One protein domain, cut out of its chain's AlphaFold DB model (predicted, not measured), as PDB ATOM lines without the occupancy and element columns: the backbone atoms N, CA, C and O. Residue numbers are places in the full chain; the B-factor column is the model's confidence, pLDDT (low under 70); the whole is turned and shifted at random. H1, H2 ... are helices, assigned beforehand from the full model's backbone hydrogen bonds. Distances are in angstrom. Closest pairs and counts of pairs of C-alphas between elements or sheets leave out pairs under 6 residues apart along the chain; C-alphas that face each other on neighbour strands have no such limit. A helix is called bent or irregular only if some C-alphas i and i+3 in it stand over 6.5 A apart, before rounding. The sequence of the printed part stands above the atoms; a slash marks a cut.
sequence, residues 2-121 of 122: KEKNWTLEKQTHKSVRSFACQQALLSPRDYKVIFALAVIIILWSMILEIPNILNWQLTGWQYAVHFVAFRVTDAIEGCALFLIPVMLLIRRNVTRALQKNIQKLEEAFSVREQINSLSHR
ATOM      1  N   LYS A   2      10.887 -23.488   2.445       46.44
ATOM      2  CA  LYS A   2      10.348 -23.032   1.140       46.44
ATOM      3  C   LYS A   2       9.255 -21.948   1.216       46.44
ATOM      4  O   LYS A   2       9.255 -21.051   0.388       46.44
ATOM      5  N   GLU A   3       8.366 -21.987   2.207       43.97
ATOM      6  CA  GLU A   3       7.213 -21.066   2.314       43.97
ATOM      7  C   GLU A   3       7.589 -19.591   2.513       43.97
ATOM      8  O   GLU A   3       6.983 -18.713   1.903       43.97
ATOM      9  N   LYS A   4       8.643 -19.314   3.294       44.53
ATOM     10  CA  LYS A   4       9.132 -17.941   3.505       44.53
ATOM     11  C   LYS A   4       9.663 -17.304   2.217       44.53
ATOM     12  O   LYS A   4       9.586 -16.086   2.076       44.53
ATOM     13  N   ASN A   5      10.171 -18.115   1.285       45.53
ATOM     14  CA  ASN A   5      10.723 -17.629   0.022       45.53
ATOM     15  C   ASN A   5       9.605 -17.135  -0.911       45.53
ATOM     16  O   ASN A   5       9.705 -16.044  -1.458       45.53
ATOM     17  N   TRP A   6       8.479 -17.858  -0.967       47.16
ATOM     18  CA  TRP A   6       7.294 -17.473  -1.747       47.16
ATOM     19  C   TRP A   6       6.645 -16.171  -1.266       47.16
ATOM     20  O   TRP A   6       6.221 -15.348  -2.077       47.16
ATOM     21  N   THR A   7       6.571 -15.955   0.051       50.03
ATOM     22  CA  THR A   7       6.020 -14.708   0.609       50.03
ATOM     23  C   THR A   7       6.922 -13.506   0.349       50.03
ATOM     24  O   THR A   7       6.412 -12.410   0.105       50.03
ATOM     25  N   LEU A   8       8.245 -13.716   0.358       50.41
ATOM     26  CA  LEU A   8       9.219 -12.679   0.034       50.41
ATOM     27  C   LEU A   8       9.096 -12.297  -1.444       50.41
ATOM     28  O   LEU A   8       8.910 -11.130  -1.754       50.41
ATOM     29  N   GLU A   9       9.072 -13.282  -2.345       53.19
ATOM     30  CA  GLU A   9       8.956 -13.077  -3.793       53.19
ATOM     31  C   GLU A   9       7.662 -12.341  -4.177       53.19
ATOM     32  O   GLU A   9       7.688 -11.402  -4.975       53.19
ATOM     33  N   LYS A  10       6.533 -12.682  -3.536       52.56
ATOM     34  CA  LYS A  10       5.256 -11.970  -3.722       52.56
ATOM     35  C   LYS A  10       5.312 -10.523  -3.224       52.56
ATOM     36  O   LYS A  10       4.749  -9.642  -3.878       52.56
ATOM     37  N   GLN A  11       5.968 -10.252  -2.093       51.28
ATOM     38  CA  GLN A  11       6.156  -8.882  -1.602       51.28
ATOM     39  C   GLN A  11       7.071  -8.067  -2.520       51.28
ATOM     40  O   GLN A  11       6.734  -6.924  -2.836       51.28
ATOM     41  N   THR A  12       8.166  -8.657  -2.999       54.00
ATOM     42  CA  THR A  12       9.102  -8.010  -3.927       54.00
ATOM     43  C   THR A  12       8.432  -7.732  -5.270       54.00
ATOM     44  O   THR A  12       8.507  -6.620  -5.780       54.00
ATOM     45  N   HIS A  13       7.661  -8.676  -5.813       51.72
ATOM     46  CA  HIS A  13       6.920  -8.467  -7.057       51.72
ATOM     47  C   HIS A  13       5.844  -7.373  -6.914       51.72
ATOM     48  O   HIS A  13       5.627  -6.564  -7.820       51.72
ATOM     49  N   LYS A  14       5.180  -7.292  -5.753       52.88
ATOM     50  CA  LYS A  14       4.175  -6.256  -5.468       52.88
ATOM     51  C   LYS A  14       4.803  -4.867  -5.296       52.88
ATOM     52  O   LYS A  14       4.226  -3.896  -5.789       52.88
ATOM     53  N   SER A  15       5.972  -4.763  -4.654       50.16
ATOM     54  CA  SER A  15       6.699  -3.492  -4.512       50.16
ATOM     55  C   SER A  15       7.247  -3.019  -5.859       50.16
ATOM     56  O   SER A  15       6.986  -1.881  -6.246       50.16
ATOM     57  N   VAL A  16       7.861  -3.914  -6.638       53.03
ATOM     58  CA  VAL A  16       8.393  -3.628  -7.978       53.03
ATOM     59  C   VAL A  16       7.280  -3.207  -8.932       53.03
ATOM     60  O   VAL A  16       7.443  -2.230  -9.653       53.03
ATOM     61  N   ARG A  17       6.100  -3.840  -8.893       55.44
ATOM     62  CA  ARG A  17       4.957  -3.429  -9.726       55.44
ATOM     63  C   ARG A  17       4.375  -2.077  -9.304       55.44
ATOM     64  O   ARG A  17       3.979  -1.293 -10.163       55.44
ATOM     65  N   SER A  18       4.344  -1.776  -8.003       53.94
ATOM     66  CA  SER A  18       3.945  -0.445  -7.523       53.94
ATOM     67  C   SER A  18       4.950   0.637  -7.925       53.94
ATOM     68  O   SER A  18       4.539   1.728  -8.309       53.94
ATOM     69  N   PHE A  19       6.243   0.300  -7.951       51.66
ATOM     70  CA  PHE A  19       7.329   1.186  -8.360       51.66
ATOM     71  C   PHE A  19       7.377   1.380  -9.885       51.66
ATOM     72  O   PHE A  19       7.556   2.493 -10.365       51.66
ATOM     73  N   ALA A  20       7.116   0.327 -10.659       51.47
ATOM     74  CA  ALA A  20       6.975   0.384 -12.111       51.47
ATOM     75  C   ALA A  20       5.725   1.176 -12.522       51.47
ATOM     76  O   ALA A  20       5.772   1.951 -13.464       51.47
ATOM     77  N   CYS A  21       4.620   1.059 -11.779       47.72
ATOM     78  CA  CYS A  21       3.446   1.917 -11.950       47.72
ATOM     79  C   CYS A  21       3.738   3.368 -11.525       47.72
ATOM     80  O   CYS A  21       3.270   4.310 -12.164       47.72
ATOM     81  N   GLN A  22       4.576   3.571 -10.498       50.00
ATOM     82  CA  GLN A  22       5.101   4.893 -10.174       50.00
ATOM     83  C   GLN A  22       5.952   5.471 -11.323       50.00
ATOM     84  O   GLN A  22       5.790   6.645 -11.644       50.00
ATOM     85  N   GLN A  23       6.808   4.674 -11.960       49.12
ATOM     86  CA  GLN A  23       7.613   5.086 -13.116       49.12
ATOM     87  C   GLN A  23       6.798   5.237 -14.407       49.12
ATOM     88  O   GLN A  23       7.113   6.089 -15.223       49.12
ATOM     89  N   ALA A  24       5.727   4.469 -14.601       52.09
ATOM     90  CA  ALA A  24       4.884   4.572 -15.793       52.09
ATOM     91  C   ALA A  24       4.061   5.872 -15.830       52.09
ATOM     92  O   ALA A  24       3.702   6.336 -16.905       52.09
ATOM     93  N   LEU A  25       3.777   6.468 -14.666       51.53
ATOM     94  CA  LEU A  25       3.080   7.757 -14.560       51.53
ATOM     95  C   LEU A  25       3.979   8.974 -14.836       51.53
ATOM     96  O   LEU A  25       3.453  10.060 -15.047       51.53
ATOM     97  N   LEU A  26       5.304   8.813 -14.810       55.66
ATOM     98  CA  LEU A  26       6.294   9.858 -15.084       55.66
ATOM     99  C   LEU A  26       7.456   9.195 -15.817       55.66
ATOM    100  O   LEU A  26       8.347   8.623 -15.182       55.66
ATOM    101  N   SER A  27       7.431   9.250 -17.149       59.72
ATOM    102  CA  SER A  27       8.501   8.685 -17.966       59.72
ATOM    103  C   SER A  27       9.848   9.268 -17.512       59.72
ATOM    104  O   SER A  27       9.916  10.448 -17.156       59.72
ATOM    105  N   PRO A  28      10.962   8.514 -17.553       61.62
ATOM    106  CA  PRO A  28      12.295   9.043 -17.249       61.62
ATOM    107  C   PRO A  28      12.650  10.316 -18.039       61.62
ATOM    108  O   PRO A  28      13.496  11.107 -17.619       61.62
ATOM    109  N   ARG A  29      11.994  10.521 -19.190       63.25
ATOM    110  CA  ARG A  29      12.090  11.731 -20.009       63.25
ATOM    111  C   ARG A  29      11.423  12.940 -19.344       63.25
ATOM    112  O   ARG A  29      12.016  14.015 -19.338       63.25
ATOM    113  N   ASP A  30      10.263  12.745 -18.726       71.25
ATOM    114  CA  ASP A  30       9.497  13.793 -18.045       71.25
ATOM    115  C   ASP A  30      10.231  14.267 -16.787       71.25
ATOM    116  O   ASP A  30      10.284  15.461 -16.507       71.25
ATOM    117  N   TYR A  31      10.902  13.351 -16.078       72.25
ATOM    118  CA  TYR A  31      11.720  13.708 -14.915       72.25
ATOM    119  C   TYR A  31      12.886  14.637 -15.279       72.25
ATOM    120  O   TYR A  31      13.145  15.604 -14.567       72.25
ATOM    121  N   LYS A  32      13.569  14.390 -16.408       76.38
ATOM    122  CA  LYS A  32      14.656  15.269 -16.877       76.38
ATOM    123  C   LYS A  32      14.152  16.675 -17.203       76.38
ATOM    124  O   LYS A  32      14.839  17.640 -16.891       76.38
ATOM    125  N   VAL A  33      12.966  16.784 -17.802       79.44
ATOM    126  CA  VAL A  33      12.350  18.076 -18.143       79.44
ATOM    127  C   VAL A  33      11.938  18.831 -16.882       79.44
ATOM    128  O   VAL A  33      12.275  20.003 -16.746       79.44
ATOM    129  N   ILE A  34      11.284  18.159 -15.930       80.50
ATOM    130  CA  ILE A  34      10.899  18.755 -14.641       80.50
ATOM    131  C   ILE A  34      12.139  19.215 -13.869       80.50
ATOM    132  O   ILE A  34      12.156  20.320 -13.334       80.50
ATOM    133  N   PHE A  35      13.196  18.399 -13.846       80.50
ATOM    134  CA  PHE A  35      14.456  18.751 -13.197       80.50
ATOM    135  C   PHE A  35      15.119  19.969 -13.852       80.50
ATOM    136  O   PHE A  35      15.515  20.897 -13.153       80.50
ATOM    137  N   ALA A  36      15.202  20.005 -15.186       86.25
ATOM    138  CA  ALA A  36      15.763  21.147 -15.903       86.25
ATOM    139  C   ALA A  36      14.957  22.434 -15.656       86.25
ATOM    140  O   ALA A  36      15.547  23.475 -15.381       86.25
ATOM    141  N   LEU A  37      13.623  22.356 -15.686       84.94
ATOM    142  CA  LEU A  37      12.745  23.482 -15.358       84.94
ATOM    143  C   LEU A  37      12.963  23.972 -13.925       84.94
ATOM    144  O   LEU A  37      13.080  25.174 -13.716       84.94
ATOM    145  N   ALA A  38      13.076  23.063 -12.954       84.31
ATOM    146  CA  ALA A  38      13.346  23.426 -11.566       84.31
ATOM    147  C   ALA A  38      14.691  24.156 -11.416       84.31
ATOM    148  O   ALA A  38      14.756  25.179 -10.742       84.31
ATOM    149  N   VAL A  39      15.749  23.682 -12.085       88.69
ATOM    150  CA  VAL A  39      17.062  24.350 -12.073       88.69
ATOM    151  C   VAL A  39      16.978  25.750 -12.685       88.69
ATOM    152  O   VAL A  39      17.527  26.690 -12.116       88.69
ATOM    153  N   ILE A  40      16.273  25.908 -13.810       90.31
ATOM    154  CA  ILE A  40      16.077  27.218 -14.451       90.31
ATOM    155  C   ILE A  40      15.333  28.172 -13.515       90.31
ATOM    156  O   ILE A  40      15.750  29.318 -13.379       90.31
ATOM    157  N   ILE A  41      14.272  27.704 -12.851       86.12
ATOM    158  CA  ILE A  41      13.503  28.513 -11.898       86.12
ATOM    159  C   ILE A  41      14.394  28.950 -10.734       86.12
ATOM    160  O   ILE A  41      14.436  30.134 -10.440       86.12
ATOM    161  N   ILE A  42      15.180  28.048 -10.139       87.50
ATOM    162  CA  ILE A  42      16.075  28.393  -9.021       87.50
ATOM    163  C   ILE A  42      17.118  29.436  -9.445       87.50
ATOM    164  O   ILE A  42      17.335  30.416  -8.735       87.50
ATOM    165  N   LEU A  43      17.756  29.249 -10.606       91.50
ATOM    166  CA  LEU A  43      18.717  30.220 -11.135       91.50
ATOM    167  C   LEU A  43      18.054  31.575 -11.397       91.50
ATOM    168  O   LEU A  43      18.640  32.617 -11.113       91.50
ATOM    169  N   TRP A  44      16.828  31.564 -11.916       89.31
ATOM    170  CA  TRP A  44      16.046  32.768 -12.152       89.31
ATOM    171  C   TRP A  44      15.696  33.497 -10.850       89.31
ATOM    172  O   TRP A  44      15.914  34.704 -10.753       89.31
ATOM    173  N   SER A  45      15.238  32.773  -9.830       86.44
ATOM    174  CA  SER A  45      14.931  33.322  -8.505       86.44
ATOM    175  C   SER A  45      16.169  33.935  -7.852       86.44
ATOM    176  O   SER A  45      16.102  35.062  -7.369       86.44
ATOM    177  N   MET A  46      17.329  33.272  -7.948       88.69
ATOM    178  CA  MET A  46      18.599  33.834  -7.474       88.69
ATOM    179  C   MET A  46      18.928  35.164  -8.158       88.69
ATOM    180  O   MET A  46      19.331  36.105  -7.483       88.69
ATOM    181  N   ILE A  47      18.737  35.270  -9.480       89.69
ATOM    182  CA  ILE A  47      18.981  36.516 -10.226       89.69
ATOM    183  C   ILE A  47      18.036  37.626  -9.762       89.69
ATOM    184  O   ILE A  47      18.467  38.768  -9.599       89.69
ATOM    185  N   LEU A  48      16.763  37.302  -9.536       88.38
ATOM    186  CA  LEU A  48      15.785  38.263  -9.039       88.38
ATOM    187  C   LEU A  48      16.089  38.721  -7.607       88.38
ATOM    188  O   LEU A  48      15.721  39.828  -7.251       88.38
ATOM    189  N   GLU A  49      16.783  37.949  -6.779       88.19
ATOM    190  CA  GLU A  49      17.158  38.408  -5.433       88.19
ATOM    191  C   GLU A  49      18.362  39.364  -5.417       88.19
ATOM    192  O   GLU A  49      18.504  40.153  -4.477       88.19
ATOM    193  N   ILE A  50      19.209  39.352  -6.458       88.31
ATOM    194  CA  ILE A  50      20.448  40.153  -6.537       88.31
ATOM    195  C   ILE A  50      20.225  41.640  -6.221       88.31
ATOM    196  O   ILE A  50      20.980  42.180  -5.406       88.31
ATOM    197  N   PRO A  51      19.231  42.336  -6.811       86.12
ATOM    198  CA  PRO A  51      19.052  43.761  -6.559       86.12
ATOM    199  C   PRO A  51      18.730  44.057  -5.094       86.12
ATOM    200  O   PRO A  51      19.163  45.081  -4.571       86.12
ATOM    201  N   ASN A  52      18.024  43.148  -4.420       83.19
ATOM    202  CA  ASN A  52      17.670  43.289  -3.014       83.19
ATOM    203  C   ASN A  52      18.888  43.037  -2.106       83.19
ATOM    204  O   ASN A  52      19.147  43.810  -1.190       83.19
ATOM    205  N   ILE A  53      19.690  42.005  -2.405       86.19
ATOM    206  CA  ILE A  53      20.911  41.665  -1.648       86.19
ATOM    207  C   ILE A  53      21.962  42.777  -1.754       86.19
ATOM    208  O   ILE A  53      22.621  43.118  -0.773       86.19
ATOM    209  N   LEU A  54      22.123  43.354  -2.947       88.62
ATOM    210  CA  LEU A  54      23.118  44.394  -3.209       88.62
ATOM    211  C   LEU A  54      22.618  45.813  -2.902       88.62
ATOM    212  O   LEU A  54      23.359  46.766  -3.136       88.62
ATOM    213  N   ASN A  55      21.386  45.974  -2.394       84.56
ATOM    214  CA  ASN A  55      20.722  47.275  -2.237       84.56
ATOM    215  C   ASN A  55      20.821  48.139  -3.507       84.56
ATOM    216  O   ASN A  55      21.085  49.344  -3.461       84.56
ATOM    217  N   TRP A  56      20.659  47.502  -4.665       88.25
ATOM    218  CA  TRP A  56      20.813  48.155  -5.952       88.25
ATOM    219  C   TRP A  56      19.708  49.199  -6.134       88.25
ATOM    220  O   TRP A  56      18.518  48.884  -6.092       88.25
ATOM    221  N   GLN A  57      20.088  50.450  -6.400       85.00
ATOM    222  CA  GLN A  57      19.125  51.505  -6.710       85.00
ATOM    223  C   GLN A  57      18.585  51.344  -8.133       85.00
ATOM    224  O   GLN A  57      19.205  51.751  -9.115       85.00
ATOM    225  N   LEU A  58      17.429  50.700  -8.244       85.31
ATOM    226  CA  LEU A  58      16.683  50.586  -9.493       85.31
ATOM    227  C   LEU A  58      15.959  51.901  -9.791       85.31
ATOM    228  O   LEU A  58      15.382  52.527  -8.901       85.31
ATOM    229  N   THR A  59      15.934  52.306 -11.060       88.94
ATOM    230  CA  THR A  59      15.085  53.429 -11.492       88.94
ATOM    231  C   THR A  59      13.600  53.047 -11.416       88.94
ATOM    232  O   THR A  59      13.259  51.866 -11.465       88.94
ATOM    233  N   GLY A  60      12.688  54.021 -11.303       86.88
ATOM    234  CA  GLY A  60      11.279  53.765 -10.939       86.88
ATOM    235  C   GLY A  60      10.563  52.679 -11.760       86.88
ATOM    236  O   GLY A  60       9.892  51.816 -11.198       86.88
ATOM    237  N   TRP A  61      10.756  52.654 -13.082       89.69
ATOM    238  CA  TRP A  61      10.193  51.618 -13.958       89.69
ATOM    239  C   TRP A  61      10.884  50.252 -13.810       89.69
ATOM    240  O   TRP A  61      10.208  49.226 -13.810       89.69
ATOM    241  N   GLN A  62      12.209  50.226 -13.620       88.38
ATOM    242  CA  GLN A  62      12.964  48.996 -13.362       88.38
ATOM    243  C   GLN A  62      12.533  48.355 -12.041       88.38
ATOM    244  O   GLN A  62      12.382  47.139 -11.977       88.38
ATOM    245  N   TYR A  63      12.280  49.169 -11.012       89.25
ATOM    246  CA  TYR A  63      11.750  48.694  -9.739       89.25
ATOM    247  C   TYR A  63      10.368  48.059  -9.913       89.25
ATOM    248  O   TYR A  63      10.148  46.948  -9.443       89.25
ATOM    249  N   ALA A  64       9.456  48.721 -10.631       89.00
ATOM    250  CA  ALA A  64       8.114  48.192 -10.865       89.00
ATOM    251  C   ALA A  64       8.146  46.848 -11.614       89.00
ATOM    252  O   ALA A  64       7.496  45.890 -11.193       89.00
ATOM    253  N   VAL A  65       8.941  46.751 -12.686       90.50
ATOM    254  CA  VAL A  65       9.108  45.506 -13.451       90.50
ATOM    255  C   VAL A  65       9.717  44.409 -12.581       90.50
ATOM    256  O   VAL A  65       9.201  43.291 -12.556       90.50
ATOM    257  N   HIS A  66      10.777  44.725 -11.837       90.44
ATOM    258  CA  HIS A  66      11.422  43.761 -10.956       90.44
ATOM    259  C   HIS A  66      10.465  43.269  -9.865       90.44
ATOM    260  O   HIS A  66      10.355  42.062  -9.657       90.44
ATOM    261  N   PHE A  67       9.738  44.174  -9.211       89.31
ATOM    262  CA  PHE A  67       8.780  43.830  -8.167       89.31
ATOM    263  C   PHE A  67       7.697  42.885  -8.691       89.31
ATOM    264  O   PHE A  67       7.418  41.863  -8.068       89.31
ATOM    265  N   VAL A  68       7.126  43.167  -9.866       92.00
ATOM    266  CA  VAL A  68       6.139  42.275 -10.492       92.00
ATOM    267  C   VAL A  68       6.758  40.914 -10.815       92.00
ATOM    268  O   VAL A  68       6.175  39.890 -10.461       92.00
ATOM    269  N   ALA A  69       7.947  40.880 -11.424       90.06
ATOM    270  CA  ALA A  69       8.633  39.631 -11.759       90.06
ATOM    271  C   ALA A  69       8.934  38.780 -10.513       90.06
ATOM    272  O   ALA A  69       8.712  37.568 -10.519       90.06
ATOM    273  N   PHE A  70       9.372  39.420  -9.427       89.31
ATOM    274  CA  PHE A  70       9.634  38.767  -8.148       89.31
ATOM    275  C   PHE A  70       8.354  38.167  -7.562       89.31
ATOM    276  O   PHE A  70       8.315  36.982  -7.251       89.31
ATOM    277  N   ARG A  71       7.267  38.946  -7.497       89.69
ATOM    278  CA  ARG A  71       5.985  38.486  -6.941       89.69
ATOM    279  C   ARG A  71       5.357  37.352  -7.749       89.69
ATOM    280  O   ARG A  71       4.757  36.457  -7.164       89.69
ATOM    281  N   VAL A  72       5.491  37.375  -9.075       91.06
ATOM    282  CA  VAL A  72       5.030  36.274  -9.934       91.06
ATOM    283  C   VAL A  72       5.842  35.009  -9.671       91.06
ATOM    284  O   VAL A  72       5.260  33.936  -9.544       91.06
ATOM    285  N   THR A  73       7.165  35.130  -9.555       88.38
ATOM    286  CA  THR A  73       8.052  33.988  -9.288       88.38
ATOM    287  C   THR A  73       7.751  33.366  -7.924       88.38
ATOM    288  O   THR A  73       7.516  32.165  -7.844       88.38
ATOM    289  N   ASP A  74       7.622  34.193  -6.886       88.06
ATOM    290  CA  ASP A  74       7.250  33.784  -5.525       88.06
ATOM    291  C   ASP A  74       5.888  33.061  -5.494       88.06
ATOM    292  O   ASP A  74       5.731  31.990  -4.903       88.06
ATOM    293  N   ALA A  75       4.898  33.572  -6.236       89.75
ATOM    294  CA  ALA A  75       3.605  32.904  -6.369       89.75
ATOM    295  C   ALA A  75       3.716  31.531  -7.060       89.75
ATOM    296  O   ALA A  75       3.056  30.578  -6.636       89.75
ATOM    297  N   ILE A  76       4.544  31.406  -8.104       88.19
ATOM    298  CA  ILE A  76       4.777  30.133  -8.804       88.19
ATOM    299  C   ILE A  76       5.452  29.124  -7.870       88.19
ATOM    300  O   ILE A  76       5.017  27.972  -7.814       88.19
ATOM    301  N   GLU A  77       6.468  29.542  -7.115       86.00
ATOM    302  CA  GLU A  77       7.156  28.690  -6.142       86.00
ATOM    303  C   GLU A  77       6.206  28.210  -5.044       86.00
ATOM    304  O   GLU A  77       6.114  27.005  -4.790       86.00
ATOM    305  N   GLY A  78       5.418  29.120  -4.463       87.62
ATOM    306  CA  GLY A  78       4.392  28.773  -3.481       87.62
ATOM    307  C   GLY A  78       3.370  27.772  -4.029       87.62
ATOM    308  O   GLY A  78       3.052  26.777  -3.371       87.62
ATOM    309  N   CYS A  79       2.903  27.972  -5.267       86.75
ATOM    310  CA  CYS A  79       2.008  27.028  -5.937       86.75
ATOM    311  C   CYS A  79       2.668  25.661  -6.142       86.75
ATOM    312  O   CYS A  79       2.055  24.638  -5.848       86.75
ATOM    313  N   ALA A  80       3.911  25.618  -6.623       83.06
ATOM    314  CA  ALA A  80       4.626  24.368  -6.862       83.06
ATOM    315  C   ALA A  80       4.826  23.581  -5.558       83.06
ATOM    316  O   ALA A  80       4.525  22.385  -5.504       83.06
ATOM    317  N   LEU A  81       5.247  24.258  -4.486       83.38
ATOM    318  CA  LEU A  81       5.420  23.663  -3.160       83.38
ATOM    319  C   LEU A  81       4.109  23.127  -2.584       83.38
ATOM    320  O   LEU A  81       4.123  22.094  -1.918       83.38
ATOM    321  N   PHE A  82       2.979  23.779  -2.863       85.06
ATOM    322  CA  PHE A  82       1.662  23.299  -2.453       85.06
ATOM    323  C   PHE A  82       1.155  22.134  -3.319       85.06
ATOM    324  O   PHE A  82       0.555  21.184  -2.811       85.06
ATOM    325  N   LEU A  83       1.413  22.159  -4.626       80.62
ATOM    326  CA  LEU A  83       0.943  21.132  -5.556       80.62
ATOM    327  C   LEU A  83       1.673  19.796  -5.380       80.62
ATOM    328  O   LEU A  83       1.041  18.749  -5.515       80.62
ATOM    329  N   ILE A  84       2.962  19.799  -5.024       79.38
ATOM    330  CA  ILE A  84       3.739  18.571  -4.775       79.38
ATOM    331  C   ILE A  84       3.063  17.645  -3.737       79.38
ATOM    332  O   ILE A  84       2.769  16.493  -4.080       79.38
ATOM    333  N   PRO A  85       2.770  18.077  -2.492       80.88
ATOM    334  CA  PRO A  85       2.128  17.222  -1.496       80.88
ATOM    335  C   PRO A  85       0.706  16.826  -1.904       80.88
ATOM    336  O   PRO A  85       0.305  15.684  -1.672       80.88
ATOM    337  N   VAL A  86      -0.040  17.714  -2.571       79.75
ATOM    338  CA  VAL A  86      -1.379  17.403  -3.094       79.75
ATOM    339  C   VAL A  86      -1.312  16.269  -4.118       79.75
ATOM    340  O   VAL A  86      -2.038  15.278  -3.990       79.75
ATOM    341  N   MET A  87      -0.393  16.339  -5.085       78.56
ATOM    342  CA  MET A  87      -0.189  15.269  -6.063       78.56
ATOM    343  C   MET A  87       0.236  13.960  -5.398       78.56
ATOM    344  O   MET A  87      -0.239  12.894  -5.794       78.56
ATOM    345  N   LEU A  88       1.078  14.008  -4.360       78.94
ATOM    346  CA  LEU A  88       1.457  12.813  -3.601       78.94
ATOM    347  C   LEU A  88       0.255  12.165  -2.899       78.94
ATOM    348  O   LEU A  88       0.120  10.937  -2.928       78.94
ATOM    349  N   LEU A  89      -0.639  12.961  -2.308       81.44
ATOM    350  CA  LEU A  89      -1.862  12.460  -1.675       81.44
ATOM    351  C   LEU A  89      -2.818  11.838  -2.692       81.44
ATOM    352  O   LEU A  89      -3.280  10.711  -2.484       81.44
ATOM    353  N   ILE A  90      -3.069  12.529  -3.807       81.50
ATOM    354  CA  ILE A  90      -3.906  12.017  -4.900       81.50
ATOM    355  C   ILE A  90      -3.340  10.688  -5.393       81.50
ATOM    356  O   ILE A  90      -4.057   9.687  -5.444       81.50
ATOM    357  N   ARG A  91      -2.032  10.637  -5.661       80.50
ATOM    358  CA  ARG A  91      -1.349   9.423  -6.110       80.50
ATOM    359  C   ARG A  91      -1.519   8.280  -5.117       80.50
ATOM    360  O   ARG A  91      -1.905   7.185  -5.516       80.50
ATOM    361  N   ARG A  92      -1.296   8.523  -3.822       78.06
ATOM    362  CA  ARG A  92      -1.467   7.509  -2.770       78.06
ATOM    363  C   ARG A  92      -2.893   6.963  -2.740       78.06
ATOM    364  O   ARG A  92      -3.079   5.755  -2.583       78.06
ATOM    365  N   ASN A  93      -3.891   7.829  -2.891       83.06
ATOM    366  CA  ASN A  93      -5.295   7.434  -2.894       83.06
ATOM    367  C   ASN A  93      -5.647   6.603  -4.133       83.06
ATOM    368  O   ASN A  93      -6.246   5.535  -3.990       83.06
ATOM    369  N   VAL A  94      -5.204   7.026  -5.318       81.69
ATOM    370  CA  VAL A  94      -5.401   6.280  -6.570       81.69
ATOM    371  C   VAL A  94      -4.719   4.915  -6.501       81.69
ATOM    372  O   VAL A  94      -5.353   3.904  -6.794       81.69
ATOM    373  N   THR A  95      -3.468   4.840  -6.035       81.00
ATOM    374  CA  THR A  95      -2.758   3.561  -5.877       81.00
ATOM    375  C   THR A  95      -3.479   2.626  -4.904       81.00
ATOM    376  O   THR A  95      -3.613   1.436  -5.188       81.00
ATOM    377  N   ARG A  96      -3.992   3.144  -3.780       78.69
ATOM    378  CA  ARG A  96      -4.783   2.349  -2.823       78.69
ATOM    379  C   ARG A  96      -6.078   1.829  -3.440       78.69
ATOM    380  O   ARG A  96      -6.405   0.658  -3.255       78.69
ATOM    381  N   ALA A  97      -6.814   2.677  -4.155       81.12
ATOM    382  CA  ALA A  97      -8.042   2.276  -4.834       81.12
ATOM    383  C   ALA A  97      -7.757   1.202  -5.896       81.12
ATOM    384  O   ALA A  97      -8.443   0.182  -5.948       81.12
ATOM    385  N   LEU A  98      -6.690   1.380  -6.676       81.31
ATOM    386  CA  LEU A  98      -6.264   0.421  -7.689       81.31
ATOM    387  C   LEU A  98      -5.882  -0.932  -7.074       81.31
ATOM    388  O   LEU A  98      -6.320  -1.967  -7.564       81.31
ATOM    389  N   GLN A  99      -5.130  -0.940  -5.968       78.94
ATOM    390  CA  GLN A  99      -4.789  -2.176  -5.256       78.94
ATOM    391  C   GLN A  99      -6.029  -2.931  -4.772       78.94
ATOM    392  O   GLN A  99      -6.091  -4.147  -4.940       78.94
ATOM    393  N   LYS A 100      -7.023  -2.223  -4.221       81.44
ATOM    394  CA  LYS A 100      -8.291  -2.840  -3.804       81.44
ATOM    395  C   LYS A 100      -9.032  -3.467  -4.986       81.44
ATOM    396  O   LYS A 100      -9.551  -4.570  -4.858       81.44
ATOM    397  N   ASN A 101      -9.066  -2.792  -6.134       81.69
ATOM    398  CA  ASN A 101      -9.713  -3.326  -7.334       81.69
ATOM    399  C   ASN A 101      -8.982  -4.554  -7.891       81.69
ATOM    400  O   ASN A 101      -9.636  -5.517  -8.274       81.69
ATOM    401  N   ILE A 102      -7.645  -4.560  -7.876       83.25
ATOM    402  CA  ILE A 102      -6.858  -5.737  -8.274       83.25
ATOM    403  C   ILE A 102      -7.145  -6.921  -7.344       83.25
ATOM    404  O   ILE A 102      -7.339  -8.025  -7.838       83.25
ATOM    405  N   GLN A 103      -7.228  -6.702  -6.026       83.69
ATOM    406  CA  GLN A 103      -7.568  -7.770  -5.075       83.69
ATOM    407  C   GLN A 103      -8.954  -8.358  -5.342       83.69
ATOM    408  O   GLN A 103      -9.084  -9.572  -5.432       83.69
ATOM    409  N   LYS A 104      -9.967  -7.509  -5.553       86.12
ATOM    410  CA  LYS A 104     -11.314  -7.972  -5.924       86.12
ATOM    411  C   LYS A 104     -11.314  -8.786  -7.218       86.12
ATOM    412  O   LYS A 104     -12.050  -9.759  -7.337       86.12
ATOM    413  N   LEU A 105     -10.501  -8.381  -8.193       86.56
ATOM    414  CA  LEU A 105     -10.382  -9.095  -9.459       86.56
ATOM    415  C   LEU A 105      -9.715 -10.465  -9.268       86.56
ATOM    416  O   LEU A 105     -10.174 -11.450  -9.834       86.56
ATOM    417  N   GLU A 106      -8.669 -10.540  -8.444       85.44
ATOM    418  CA  GLU A 106      -7.972 -11.787  -8.111       85.44
ATOM    419  C   GLU A 106      -8.881 -12.761  -7.339       85.44
ATOM    420  O   GLU A 106      -8.922 -13.948  -7.659       85.44
ATOM    421  N   GLU A 107      -9.689 -12.255  -6.401       89.06
ATOM    422  CA  GLU A 107     -10.732 -13.033  -5.717       89.06
ATOM    423  C   GLU A 107     -11.766 -13.587  -6.709       89.06
ATOM    424  O   GLU A 107     -12.075 -14.779  -6.677       89.06
ATOM    425  N   ALA A 108     -12.254 -12.762  -7.642       86.94
ATOM    426  CA  ALA A 108     -13.208 -13.198  -8.662       86.94
ATOM    427  C   ALA A 108     -12.630 -14.286  -9.588       86.94
ATOM    428  O   ALA A 108     -13.325 -15.249  -9.919       86.94
ATOM    429  N   PHE A 109     -11.355 -14.171  -9.977       84.69
ATOM    430  CA  PHE A 109     -10.666 -15.210 -10.746       84.69
ATOM    431  C   PHE A 109     -10.520 -16.513  -9.952       84.69
ATOM    432  O   PHE A 109     -10.814 -17.578 -10.491       84.69
ATOM    433  N   SER A 110     -10.149 -16.437  -8.671       82.81
ATOM    434  CA  SER A 110     -10.010 -17.618  -7.811       82.81
ATOM    435  C   SER A 110     -11.332 -18.373  -7.637       82.81
ATOM    436  O   SER A 110     -11.360 -19.600  -7.751       82.81
ATOM    437  N   VAL A 111     -12.440 -17.651  -7.440       85.38
ATOM    438  CA  VAL A 111     -13.784 -18.248  -7.373       85.38
ATOM    439  C   VAL A 111     -14.141 -18.932  -8.695       85.38
ATOM    440  O   VAL A 111     -14.615 -20.067  -8.698       85.38
ATOM    441  N   ARG A 112     -13.872 -18.283  -9.834       81.31
ATOM    442  CA  ARG A 112     -14.136 -18.857 -11.162       81.31
ATOM    443  C   ARG A 112     -13.330 -20.133 -11.418       81.31
ATOM    444  O   ARG A 112     -13.844 -21.077 -12.010       81.31
ATOM    445  N   GLU A 113     -12.084 -20.176 -10.965       81.44
ATOM    446  CA  GLU A 113     -11.212 -21.341 -11.116       81.44
ATOM    447  C   GLU A 113     -11.635 -22.508 -10.208       81.44
ATOM    448  O   GLU A 113     -11.647 -23.659 -10.649       81.44
ATOM    449  N   GLN A 114     -12.114 -22.223  -8.990       78.56
ATOM    450  CA  GLN A 114     -12.750 -23.237  -8.141       78.56
ATOM    451  C   GLN A 114     -13.995 -23.838  -8.802       78.56
ATOM    452  O   GLN A 114     -14.119 -25.059  -8.852       78.56
ATOM    453  N   ILE A 115     -14.873 -23.011  -9.375       81.69
ATOM    454  CA  ILE A 115     -16.074 -23.489 -10.078       81.69
ATOM    455  C   ILE A 115     -15.694 -24.373 -11.278       81.69
ATOM    456  O   ILE A 115     -16.236 -25.467 -11.433       81.69
ATOM    457  N   ASN A 116     -14.722 -23.946 -12.090       75.38
ATOM    458  CA  ASN A 116     -14.261 -24.724 -13.243       75.38
ATOM    459  C   ASN A 116     -13.621 -26.061 -12.835       75.38
ATOM    460  O   ASN A 116     -13.845 -27.070 -13.499       75.38
ATOM    461  N   SER A 117     -12.856 -26.099 -11.739       75.31
ATOM    462  CA  SER A 117     -12.244 -27.343 -11.246       75.31
ATOM    463  C   SER A 117     -13.256 -28.321 -10.635       75.31
ATOM    464  O   SER A 117     -13.073 -29.533 -10.755       75.31
ATOM    465  N   LEU A 118     -14.345 -27.820 -10.037       70.00
ATOM    466  CA  LEU A 118     -15.467 -28.646  -9.583       70.00
ATOM    467  C   LEU A 118     -16.267 -29.215 -10.760       70.00
ATOM    468  O   LEU A 118     -16.609 -30.394 -10.745       70.00
ATOM    469  N   SER A 119     -16.515 -28.407 -11.795       70.12
ATOM    470  CA  SER A 119     -17.226 -28.847 -13.001       70.12
ATOM    471  C   SER A 119     -16.460 -29.899 -13.805       70.12
ATOM    472  O   SER A 119     -17.081 -30.640 -14.550       70.12
ATOM    473  N   HIS A 120     -15.131 -29.959 -13.685       57.81
ATOM    474  CA  HIS A 120     -14.292 -30.919 -14.409       57.81
ATOM    475  C   HIS A 120     -14.134 -32.270 -13.676       57.81
ATOM    476  O   HIS A 120     -13.545 -33.201 -14.225       57.81
ATOM    477  N   ARG A 121     -14.607 -32.362 -12.422       53.09
ATOM    478  CA  ARG A 121     -14.623 -33.587 -11.596       53.09
ATOM    479  C   ARG A 121     -15.952 -34.349 -11.643       53.09
ATOM    480  O   ARG A 121     -16.020 -35.431 -11.063       53.09
TER     481      ARG A 121
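This is residues 2 to 121 of the 122 residues of an uncharacterized protein of Bartonella elizabethae F9251 = ATCC 49927 (UniProt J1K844). One very long helix, H3, makes the long axis of a thin rod, and H2 folds back beside its first part as a loose helical hairpin. H1 carries on from the other end of H2, comes near H3 about Ser 18, and slants away so that its residues 2 to 13 stick out. The printed part has 120 residues with three named helices, H1, H2 and H3 in that order along the chain, and no named strand; its class is all helix. It is extended, with a radius of gyration of the C-alphas of 26.1 A and spans of 92 by 26 by 22 A.

H3 is residues 60 to 119 and measures 87.4 A from its first C-alpha, at (11.279, 53.765, -10.939), to its last, at (-17.226, -28.847, -13.001). It is neither bent nor irregular, but only just: C-alphas 82 and 85 are 6.2 A apart. H2 is residues 28 to 53, 37.2 A long; it is only just irregular, with C-alphas 48 and 51 lying 6.9 A apart. H1 is residues 2 to 24, 32.8 A long, and begins at C-alpha 2, (10.348, -23.032, 1.140).

H3 touches H2, and the two form a helical hairpin. Their lines stand at a shallow tilt of 24 degrees, and they run opposite ways. The closest C-alphas are those of Leu 48 and Phe 70, 6.2 A apart. H2 touches H3 with its residues 45 to 48 alone, and H3 touches H2 with its residues 66 to 73 alone. H1 is close to H3 but not clearly touching it: the closest C-alphas, those of Ser 18 and Thr 95, are 8.0 A apart. H1 and H3 run opposite ways at a steep tilt of 40 degrees. H1 and H2 meet only through their link. Of the O i to N i+4 pairs, 18 of 19 are within hydrogen-bond range in H1, 20 of 22 in H2 and 54 of 56 in H3.

The two C-alphas farthest apart are those of Thr 59 and Arg 121, at 91.9 A. Besides residues 2 to 13, residues 32 to 37 of H2, residues 52 to 57, residues 81 to 90 of H3, and residues 100 to 121, of which 100 to 119 belong to H3, stand free. The printed part has no cut. The link from H1 to H2 is tight, with 3 residues, and the one from H2 to H3 is short, with 6 residues. The mean pLDDT of the printed part is 76.2, and that of H1 is 50; residues 2 to 29 and 120 to 121 of the model are under 70.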